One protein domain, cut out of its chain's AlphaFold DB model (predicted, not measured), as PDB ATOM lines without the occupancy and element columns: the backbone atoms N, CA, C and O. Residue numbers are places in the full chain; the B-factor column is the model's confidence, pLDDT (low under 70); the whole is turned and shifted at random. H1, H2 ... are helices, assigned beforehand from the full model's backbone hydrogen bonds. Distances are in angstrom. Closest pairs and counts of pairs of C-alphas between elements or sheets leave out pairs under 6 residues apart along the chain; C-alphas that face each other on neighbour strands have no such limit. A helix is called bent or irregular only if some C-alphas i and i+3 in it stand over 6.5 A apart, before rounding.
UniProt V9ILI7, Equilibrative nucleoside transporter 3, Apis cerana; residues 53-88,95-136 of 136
ATOM      1  N   ALA A  53     448.658 284.444 359.127       84.25
ATOM      2  CA  ALA A  53     448.651 284.800 360.541       84.25
ATOM      3  C   ALA A  53     450.020 285.344 360.975       84.25
ATOM      4  O   ALA A  53     450.085 286.374 361.642       84.25
ATOM      5  N   TYR A  54     451.116 284.717 360.531       84.75
ATOM      6  CA  TYR A  54     452.475 285.179 360.831       84.75
ATOM      7  C   TYR A  54     452.735 286.591 360.286       84.75
ATOM      8  O   TYR A  54     453.230 287.453 361.012       84.75
ATOM      9  N   ILE A  55     452.336 286.861 359.040       88.75
ATOM     10  CA  ILE A  55     452.481 288.186 358.420       88.75
ATOM     11  C   ILE A  55     451.639 289.232 359.157       88.75
ATOM     12  O   ILE A  55     452.119 290.336 359.409       88.75
ATOM     13  N   VAL A  56     450.405 288.897 359.538       88.56
ATOM     14  CA  VAL A  56     449.527 289.819 360.271       88.56
ATOM     15  C   VAL A  56     450.110 290.150 361.638       88.56
ATOM     16  O   VAL A  56     450.192 291.328 361.968       88.56
ATOM     17  N   PHE A  57     450.584 289.166 362.408       86.31
ATOM     18  CA  PHE A  57     451.249 289.431 363.691       86.31
ATOM     19  C   PHE A  57     452.542 290.234 363.527       86.31
ATOM     20  O   PHE A  57     452.830 291.106 364.348       86.31
ATOM     21  N   TYR A  58     453.291 289.993 362.451       86.25
ATOM     22  CA  TYR A  58     454.502 290.742 362.140       86.25
ATOM     23  C   TYR A  58     454.200 292.215 361.834       86.25
ATOM     24  O   TYR A  58     454.767 293.115 362.451       86.25
ATOM     25  N   VAL A  59     453.237 292.473 360.945       88.38
ATOM     26  CA  VAL A  59     452.777 293.828 360.621       88.38
ATOM     27  C   VAL A  59     452.142 294.489 361.846       88.38
ATOM     28  O   VAL A  59     452.365 295.674 362.077       88.38
ATOM     29  N   LEU A  60     451.411 293.747 362.681       85.25
ATOM     30  CA  LEU A  60     450.847 294.257 363.932       85.25
ATOM     31  C   LEU A  60     451.951 294.713 364.899       85.25
ATOM     32  O   LEU A  60     451.867 295.814 365.435       85.25
ATOM     33  N   GLY A  61     453.010 293.916 365.075       84.94
ATOM     34  CA  GLY A  61     454.173 294.288 365.889       84.94
ATOM     35  C   GLY A  61     454.922 295.503 365.336       84.94
ATOM     36  O   GLY A  61     455.344 296.382 366.083       84.94
ATOM     37  N   ILE A  62     455.029 295.614 364.013       85.50
ATOM     38  CA  ILE A  62     455.618 296.787 363.362       85.50
ATOM     39  C   ILE A  62     454.770 298.040 363.615       85.50
ATOM     40  O   ILE A  62     455.305 299.081 363.988       85.50
ATOM     41  N   ASN A  63     453.448 297.954 363.460       83.06
ATOM     42  CA  ASN A  63     452.548 299.091 363.662       83.06
ATOM     43  C   ASN A  63     452.503 299.577 365.116       83.06
ATOM     44  O   ASN A  63     452.211 300.747 365.342       83.06
ATOM     45  N   THR A  64     452.791 298.726 366.101       80.12
ATOM     46  CA  THR A  64     452.872 299.158 367.505       80.12
ATOM     47  C   THR A  64     454.211 299.816 367.831       80.12
ATOM     48  O   THR A  64     454.252 300.765 368.614       80.12
ATOM     49  N   LEU A  65     455.302 299.373 367.201       79.50
ATOM     50  CA  LEU A  65     456.653 299.876 367.467       79.50
ATOM     51  C   LEU A  65     457.018 301.117 366.636       79.50
ATOM     52  O   LEU A  65     457.728 301.993 367.137       79.50
ATOM     53  N   ILE A  66     456.539 301.228 365.391       80.94
ATOM     54  CA  ILE A  66     456.877 302.339 364.482       80.94
ATOM     55  C   ILE A  66     456.448 303.707 365.028       80.94
ATOM     56  O   ILE A  66     457.285 304.613 365.026       80.94
ATOM     57  N   PRO A  67     455.204 303.909 365.503       76.88
ATOM     58  CA  PRO A  67     454.759 305.220 365.956       76.88
ATOM     59  C   PRO A  67     455.616 305.713 367.117       76.88
ATOM     60  O   PRO A  67     456.124 306.830 367.086       76.88
ATOM     61  N   TRP A  68     455.852 304.843 368.101       77.62
ATOM     62  CA  TRP A  68     456.690 305.150 369.254       77.62
ATOM     63  C   TRP A  68     458.128 305.483 368.850       77.62
ATOM     64  O   TRP A  68     458.696 306.470 369.319       77.62
ATOM     65  N   SER A  69     458.681 304.710 367.912       81.31
ATOM     66  CA  SER A  69     460.028 304.942 367.386       81.31
ATOM     67  C   SER A  69     460.130 306.298 366.682       81.31
ATOM     68  O   SER A  69     461.078 307.039 366.923       81.31
ATOM     69  N   PHE A  70     459.124 306.683 365.887       81.81
ATOM     70  CA  PHE A  70     459.089 307.985 365.215       81.81
ATOM     71  C   PHE A  70     459.033 309.156 366.208       81.81
ATOM     72  O   PHE A  70     459.738 310.149 366.031       81.81
ATOM     73  N   PHE A  71     458.234 309.035 367.271       75.81
ATOM     74  CA  PHE A  71     458.111 310.091 368.277       75.81
ATOM     75  C   PHE A  71     459.405 310.328 369.066       75.81
ATOM     76  O   PHE A  71     459.712 311.484 369.348       75.81
ATOM     77  N   ILE A  72     460.171 309.276 369.380       78.00
ATOM     78  CA  ILE A  72     461.468 309.409 370.069       78.00
ATOM     79  C   ILE A  72     462.546 309.949 369.121       78.00
ATOM     80  O   ILE A  72     463.330 310.809 369.508       78.00
ATOM     81  N   THR A  73     462.601 309.467 367.875       82.56
ATOM     82  CA  THR A  73     463.627 309.901 366.911       82.56
ATOM     83  C   THR A  73     463.428 311.347 366.446       82.56
ATOM     84  O   THR A  73     464.395 312.003 366.070       82.56
ATOM     85  N   ALA A  74     462.211 311.888 366.524       81.50
ATOM     86  CA  ALA A  74     461.923 313.288 366.210       81.50
ATOM     87  C   ALA A  74     462.416 314.299 367.275       81.50
ATOM     88  O   ALA A  74     461.952 315.441 367.271       81.50
ATOM     89  N   ASP A  75     463.341 313.919 368.166       75.94
ATOM     90  CA  ASP A  75     463.909 314.779 369.216       75.94
ATOM     91  C   ASP A  75     464.402 316.116 368.646       75.94
ATOM     92  O   ASP A  75     463.948 317.163 369.091       75.94
ATOM     93  N   ASP A  76     465.179 316.105 367.558       71.62
ATOM     94  CA  ASP A  76     465.696 317.323 366.911       71.62
ATOM     95  C   ASP A  76     464.599 318.275 366.402       71.62
ATOM     96  O   ASP A  76     464.754 319.501 366.444       71.62
ATOM     97  N   TYR A  77     463.467 317.732 365.939       80.50
ATOM     98  CA  TYR A  77     462.330 318.535 365.486       80.50
ATOM     99  C   TYR A  77     461.650 319.242 366.662       80.50
ATOM    100  O   TYR A  77     461.396 320.450 366.608       80.50
ATOM    101  N   TRP A  78     461.392 318.514 367.749       74.06
ATOM    102  CA  TRP A  78     460.832 319.092 368.971       74.06
ATOM    103  C   TRP A  78     461.821 320.059 369.620       74.06
ATOM    104  O   TRP A  78     461.440 321.144 370.058       74.06
ATOM    105  N   MET A  79     463.107 319.726 369.563       73.12
ATOM    106  CA  MET A  79     464.208 320.548 370.027       73.12
ATOM    107  C   MET A  79     464.268 321.875 369.265       73.12
ATOM    108  O   MET A  79     464.488 322.923 369.870       73.12
ATOM    109  N   TYR A  80     464.025 321.873 367.954       72.69
ATOM    110  CA  TYR A  80     463.891 323.104 367.178       72.69
ATOM    111  C   TYR A  80     462.642 323.901 367.548       72.69
ATOM    112  O   TYR A  80     462.728 325.112 367.747       72.69
ATOM    113  N   LYS A  81     461.499 323.227 367.668       73.38
ATOM    114  CA  LYS A  81     460.209 323.871 367.923       73.38
ATOM    115  C   LYS A  81     460.122 324.543 369.295       73.38
ATOM    116  O   LYS A  81     459.445 325.557 369.422       73.38
ATOM    117  N   PHE A  82     460.791 323.993 370.305       69.12
ATOM    118  CA  PHE A  82     460.778 324.515 371.675       69.12
ATOM    119  C   PHE A  82     461.907 325.504 371.988       69.12
ATOM    120  O   PHE A  82     462.080 325.871 373.149       69.12
ATOM    121  N   ARG A  83     462.675 325.960 370.989       70.31
ATOM    122  CA  ARG A  83     463.655 327.030 371.214       70.31
ATOM    123  C   ARG A  83     462.956 328.335 371.584       70.31
ATOM    124  O   ARG A  83     462.034 328.771 370.900       70.31
ATOM    125  N   GLU A  84     463.462 329.002 372.619       64.94
ATOM    126  CA  GLU A  84     463.092 330.385 372.897       64.94
ATOM    127  C   GLU A  84     463.683 331.312 371.828       64.94
ATOM    128  O   GLU A  84     464.892 331.542 371.771       64.94
ATOM    129  N   ILE A  85     462.821 331.874 370.982       64.81
ATOM    130  CA  ILE A  85     463.181 332.968 370.082       64.81
ATOM    131  C   ILE A  85     462.915 334.256 370.856       64.81
ATOM    132  O   ILE A  85     461.799 334.767 370.887       64.81
ATOM    133  N   HIS A  86     463.925 334.758 371.564       55.47
ATOM    134  CA  HIS A  86     463.802 336.028 372.274       55.47
ATOM    135  C   HIS A  86     463.821 337.174 371.242       55.47
ATOM    136  O   HIS A  86     464.869 337.762 370.978       55.47
ATOM    137  N   GLU A  87     462.665 337.498 370.647       53.91
ATOM    138  CA  GLU A  87     462.514 338.576 369.644       53.91
ATOM    139  C   GLU A  87     462.919 339.969 370.174       53.91
ATOM    140  O   GLU A  87     463.140 340.897 369.401       53.91
ATOM    141  N   ASN A  88     463.130 340.112 371.486       46.81
ATOM    142  CA  ASN A  88     463.512 341.375 372.120       46.81
ATOM    143  C   ASN A  88     465.020 341.523 372.397       46.81
ATOM    144  O   ASN A  88     465.427 342.488 373.043       46.81
ATOM    145  N   TYR A  95     476.684 335.776 370.590       52.72
ATOM    146  CA  TYR A  95     476.611 334.402 371.065       52.72
ATOM    147  C   TYR A  95     477.286 333.515 370.023       52.72
ATOM    148  O   TYR A  95     476.759 333.279 368.935       52.72
ATOM    149  N   THR A  96     478.469 333.011 370.352       51.12
ATOM    150  CA  THR A  96     479.010 331.837 369.676       51.12
ATOM    151  C   THR A  96     477.996 330.700 369.817       51.12
ATOM    152  O   THR A  96     477.362 330.543 370.861       51.12
ATOM    153  N   HIS A  97     477.832 329.893 368.767       52.38
ATOM    154  CA  HIS A  97     476.880 328.770 368.681       52.38
ATOM    155  C   HIS A  97     476.967 327.778 369.872       52.38
ATOM    156  O   HIS A  97     476.064 326.977 370.096       52.38
ATOM    157  N   ILE A  98     478.046 327.861 370.657       52.38
ATOM    158  CA  ILE A  98     478.332 327.081 371.862       52.38
ATOM    159  C   ILE A  98     477.502 327.555 373.077       52.38
ATOM    160  O   ILE A  98     477.012 326.717 373.823       52.38
ATOM    161  N   GLN A  99     477.244 328.862 373.253       51.47
ATOM    162  CA  GLN A  99     476.458 329.367 374.402       51.47
ATOM    163  C   GLN A  99     474.944 329.141 374.254       51.47
ATOM    164  O   GLN A  99     474.237 328.978 375.245       51.47
ATOM    165  N   ASN A 100     474.431 329.073 373.020       53.31
ATOM    166  CA  ASN A 100     473.041 328.669 372.769       53.31
ATOM    167  C   ASN A 100     472.806 327.180 373.093       53.31
ATOM    168  O   ASN A 100     471.684 326.777 373.377       53.31
ATOM    169  N   LEU A 101     473.872 326.369 373.078       52.12
ATOM    170  CA  LEU A 101     473.831 324.958 373.457       52.12
ATOM    171  C   LEU A 101     473.751 324.766 374.981       52.12
ATOM    172  O   LEU A 101     473.221 323.757 375.436       52.12
ATOM    173  N   GLU A 102     474.256 325.731 375.756       53.12
ATOM    174  CA  GLU A 102     474.237 325.721 377.225       53.12
ATOM    175  C   GLU A 102     472.883 326.187 377.791       53.12
ATOM    176  O   GLU A 102     472.441 325.713 378.834       53.12
ATOM    177  N   LYS A 103     472.155 327.038 377.054       55.22
ATOM    178  CA  LYS A 103     470.773 327.453 377.355       55.22
ATOM    179  C   LYS A 103     469.737 326.542 376.680       55.22
ATOM    180  O   LYS A 103     468.841 327.012 375.980       55.22
ATOM    181  N   ARG A 104     469.828 325.223 376.876       59.09
ATOM    182  CA  ARG A 104     468.682 324.361 376.542       59.09
ATOM    183  C   ARG A 104     467.526 324.714 377.473       59.09
ATOM    184  O   ARG A 104     467.686 324.690 378.687       59.09
ATOM    185  N   THR A 105     466.377 325.068 376.908       65.62
ATOM    186  CA  THR A 105     465.158 325.343 377.680       65.62
ATOM    187  C   THR A 105     464.760 324.072 378.440       65.62
ATOM    188  O   THR A 105     464.850 322.982 377.875       65.62
ATOM    189  N   ASP A 106     464.289 324.164 379.687       66.69
ATOM    190  CA  ASP A 106     463.949 322.973 380.501       66.69
ATOM    191  C   ASP A 106     462.989 322.016 379.779       66.69
ATOM    192  O   ASP A 106     463.099 320.791 379.867       66.69
ATOM    193  N   LEU A 107     462.077 322.584 378.990       68.25
ATOM    194  CA  LEU A 107     461.102 321.858 378.184       68.25
ATOM    195  C   LEU A 107     461.757 321.081 377.028       68.25
ATOM    196  O   LEU A 107     461.326 319.981 376.703       68.25
ATOM    197  N   GLN A 108     462.841 321.612 376.468       70.38
ATOM    198  CA  GLN A 108     463.631 320.999 375.405       70.38
ATOM    199  C   GLN A 108     464.385 319.753 375.894       70.38
ATOM    200  O   GLN A 108     464.449 318.756 375.184       70.38
ATOM    201  N   ALA A 109     464.928 319.792 377.114       71.38
ATOM    202  CA  ALA A 109     465.637 318.660 377.716       71.38
ATOM    203  C   ALA A 109     464.688 317.620 378.341       71.38
ATOM    204  O   ALA A 109     465.008 316.434 378.391       71.38
ATOM    205  N   SER A 110     463.516 318.054 378.813       78.25
ATOM    206  CA  SER A 110     462.583 317.198 379.558       78.25
ATOM    207  C   SER A 110     461.488 316.570 378.691       78.25
ATOM    208  O   SER A 110     460.794 315.670 379.161       78.25
ATOM    209  N   PHE A 111     461.319 317.005 377.434       81.56
ATOM    210  CA  PHE A 111     460.263 316.518 376.534       81.56
ATOM    211  C   PHE A 111     460.290 314.997 376.363       81.56
ATOM    212  O   PHE A 111     459.265 314.344 376.539       81.56
ATOM    213  N   THR A 112     461.463 314.426 376.096       81.62
ATOM    214  CA  THR A 112     461.623 312.982 375.870       81.62
ATOM    215  C   THR A 112     461.293 312.171 377.126       81.62
ATOM    216  O   THR A 112     460.619 311.142 377.049       81.62
ATOM    217  N   SER A 113     461.648 312.685 378.306       84.56
ATOM    218  CA  SER A 113     461.255 312.098 379.592       84.56
ATOM    219  C   SER A 113     459.741 312.172 379.817       84.56
ATOM    220  O   SER A 113     459.126 311.168 380.178       84.56
ATOM    221  N   TYR A 114     459.113 313.324 379.556       85.44
ATOM    222  CA  TYR A 114     457.659 313.478 379.673       85.44
ATOM    223  C   TYR A 114     456.898 312.594 378.688       85.44
ATOM    224  O   TYR A 114     455.912 311.973 379.077       85.44
ATOM    225  N   LEU A 115     457.370 312.485 377.447       86.19
ATOM    226  CA  LEU A 115     456.812 311.605 376.424       86.19
ATOM    227  C   LEU A 115     456.863 310.138 376.878       86.19
ATOM    228  O   LEU A 115     455.862 309.426 376.792       86.19
ATOM    229  N   SER A 116     458.001 309.700 377.429       86.75
ATOM    230  CA  SER A 116     458.172 308.351 377.984       86.75
ATOM    231  C   SER A 116     457.205 308.064 379.131       86.75
ATOM    232  O   SER A 116     456.551 307.020 379.138       86.75
ATOM    233  N   VAL A 117     457.073 308.984 380.088       88.12
ATOM    234  CA  VAL A 117     456.152 308.824 381.225       88.12
ATOM    235  C   VAL A 117     454.698 308.843 380.751       88.12
ATOM    236  O   VAL A 117     453.919 307.971 381.130       88.12
ATOM    237  N   ALA A 118     454.338 309.777 379.871       88.50
ATOM    238  CA  ALA A 118     452.989 309.900 379.324       88.50
ATOM    239  C   ALA A 118     452.564 308.687 378.483       88.50
ATOM    240  O   ALA A 118     451.371 308.432 378.372       88.50
ATOM    241  N   SER A 119     453.507 307.929 377.919       87.50
ATOM    242  CA  SER A 119     453.233 306.669 377.216       87.50
ATOM    243  C   SER A 119     453.166 305.473 378.173       87.50
ATOM    244  O   SER A 119     452.231 304.672 378.126       87.50
ATOM    245  N   ALA A 120     454.114 305.373 379.109       88.50
ATOM    246  CA  ALA A 120     454.199 304.249 380.037       88.50
ATOM    247  C   ALA A 120     453.077 304.243 381.091       88.50
ATOM    248  O   ALA A 120     452.559 303.177 381.422       88.50
ATOM    249  N   VAL A 121     452.671 305.406 381.611       92.00
ATOM    250  CA  VAL A 121     451.633 305.526 382.653       92.00
ATOM    251  C   VAL A 121     450.266 304.993 382.198       92.00
ATOM    252  O   VAL A 121     449.741 304.101 382.861       92.00
ATOM    253  N   PRO A 122     449.666 305.450 381.081       89.19
ATOM    254  CA  PRO A 122     448.385 304.908 380.635       89.19
ATOM    255  C   PRO A 122     448.503 303.443 380.208       89.19
ATOM    256  O   PRO A 122     447.599 302.663 380.497       89.19
ATOM    257  N   ASN A 123     449.617 303.037 379.588       87.50
ATOM    258  CA  ASN A 123     449.810 301.649 379.167       87.50
ATOM    259  C   ASN A 123     449.858 300.688 380.369       87.50
ATOM    260  O   ASN A 123     449.165 299.674 380.392       87.50
ATOM    261  N   THR A 124     450.623 301.038 381.405       90.44
ATOM    262  CA  THR A 124     450.692 300.263 382.654       90.44
ATOM    263  C   THR A 124     449.359 300.266 383.393       90.44
ATOM    264  O   THR A 124     448.924 299.219 383.866       90.44
ATOM    265  N   PHE A 125     448.663 301.402 383.430       93.00
ATOM    266  CA  PHE A 125     447.337 301.502 384.032       93.00
ATOM    267  C   PHE A 125     446.315 300.579 383.347       93.00
ATOM    268  O   PHE A 125     445.618 299.821 384.022       93.00
ATOM    269  N   PHE A 126     446.275 300.562 382.012       90.75
ATOM    270  CA  PHE A 126     445.422 299.645 381.250       90.75
ATOM    271  C   PHE A 126     445.821 298.177 381.425       90.75
ATOM    272  O   PHE A 126     444.946 297.319 381.511       90.75
ATOM    273  N   LEU A 127     447.118 297.875 381.527       91.06
ATOM    274  CA  LEU A 127     447.615 296.532 381.847       91.06
ATOM    275  C   LEU A 127     447.109 296.051 383.210       91.06
ATOM    276  O   LEU A 127     446.624 294.925 383.321       91.06
ATOM    277  N   ILE A 128     447.175 296.913 384.226       92.69
ATOM    278  CA  ILE A 128     446.683 296.617 385.575       92.69
ATOM    279  C   ILE A 128     445.174 296.346 385.536       92.69
ATOM    280  O   ILE A 128     444.719 295.333 386.067       92.69
ATOM    281  N   ILE A 129     444.399 297.199 384.860       92.31
ATOM    282  CA  ILE A 129     442.947 297.015 384.710       92.31
ATOM    283  C   ILE A 129     442.622 295.707 383.979       92.31
ATOM    284  O   ILE A 129     441.806 294.925 384.467       92.31
ATOM    285  N   ASN A 130     443.276 295.436 382.847       89.06
ATOM    286  CA  ASN A 130     443.077 294.202 382.085       89.06
ATOM    287  C   ASN A 130     443.408 292.958 382.922       89.06
ATOM    288  O   ASN A 130     442.680 291.971 382.856       89.06
ATOM    289  N   ALA A 131     444.453 293.006 383.754       91.25
ATOM    290  CA  ALA A 131     444.806 291.904 384.646       91.25
ATOM    291  C   ALA A 131     443.724 291.631 385.708       91.25
ATOM    292  O   ALA A 131     443.434 290.471 386.002       91.25
ATOM    293  N   PHE A 132     443.096 292.674 386.260       89.69
ATOM    294  CA  PHE A 132     441.987 292.516 387.207       89.69
ATOM    295  C   PHE A 132     440.706 292.006 386.542       89.69
ATOM    296  O   PHE A 132     440.012 291.181 387.132       89.69
ATOM    297  N   ILE A 133     440.402 292.472 385.328       91.50
ATOM    298  CA  ILE A 133     439.211 292.050 384.577       91.50
ATOM    299  C   ILE A 133     439.337 290.594 384.124       91.50
ATOM    300  O   ILE A 133     438.381 289.845 384.265       91.50
ATOM    301  N   ASN A 134     440.508 290.170 383.642       83.50
ATOM    302  CA  ASN A 134     440.717 288.808 383.138       83.50
ATOM    303  C   ASN A 134     440.741 287.738 384.247       83.50
ATOM    304  O   ASN A 134     440.589 286.553 383.974       83.50
ATOM    305  N   LYS A 135     440.968 288.140 385.506       70.50
ATOM    306  CA  LYS A 135     440.929 287.233 386.665       70.50
ATOM    307  C   LYS A 135     439.496 286.980 387.171       70.50
ATOM    308  O   LYS A 135     439.323 286.201 388.108       70.50
ATOM    309  N   ARG A 136     438.492 287.649 386.601       55.59
ATOM    310  CA  ARG A 136     437.078 287.510 386.958       55.59
ATOM    311  C   ARG A 136     436.321 286.762 385.869       55.59
ATOM    312  O   ARG A 136     435.432 285.976 386.258       55.59
TER     313      ARG A 136
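What this domain is: This is residues 53 to 88 and 95 to 136 of the 136 residues of the protein "Equilibrative nucleoside transporter 3" of Apis cerana (UniProt V9ILI7). H4, the longest helix, and H1 make an open V, nearest at Thr 112 and Ile 72, with short H2 and H3 at its narrow end. The 78 printed residues include four named helices, H1 to H4 in chain order, and no named strand: all helix. The whole is extended, radius of gyration of the C-alphas 19.1 A, spanning 61 by 31 by 19 A.

How they stand to each other: H4, residues 106 to 134, is close to but not clearly touching H1, residues 53 to 73; their closest C-alphas, Thr 112 and Ile 72, are 6.8 A apart. They run opposite ways at a shallow tilt of 33 degrees, only just short of steep. H2, residues 75 to 81, only just touches H4, at residues 108 to 112 alone, with 3 pairs of C-alphas within 8 A, the closest Met 79 and Gln 108 at 5.4 A. H3, residues 99 to 102, is apart from the others. O i to N i+4 pairs are within hydrogen-bond range throughout H2, 15 of 17 in H1 and 22 of 25 in H4; H3 is too short for one.

Where its parts are: H4 measures 41.4 A, ending at C-alpha 134 (440.717, 288.808, 383.138); it is irregular, C-alphas 109 and 112 being 7.2 A apart. H1 measures 29.9 A from C-alpha 53 (448.651, 284.800, 360.541); it is only just irregular, C-alphas 64 and 67 being 6.54 A apart. H2 measures 9.9 A and H3 5.1 A.

The domain as a whole: Residues 89 to 94 are not printed; C-alphas 88 and 95 are 14.9 A apart. Of the links printed whole, none is long. The pLDDT is under 70 in 20 residues, among them 95 to 107.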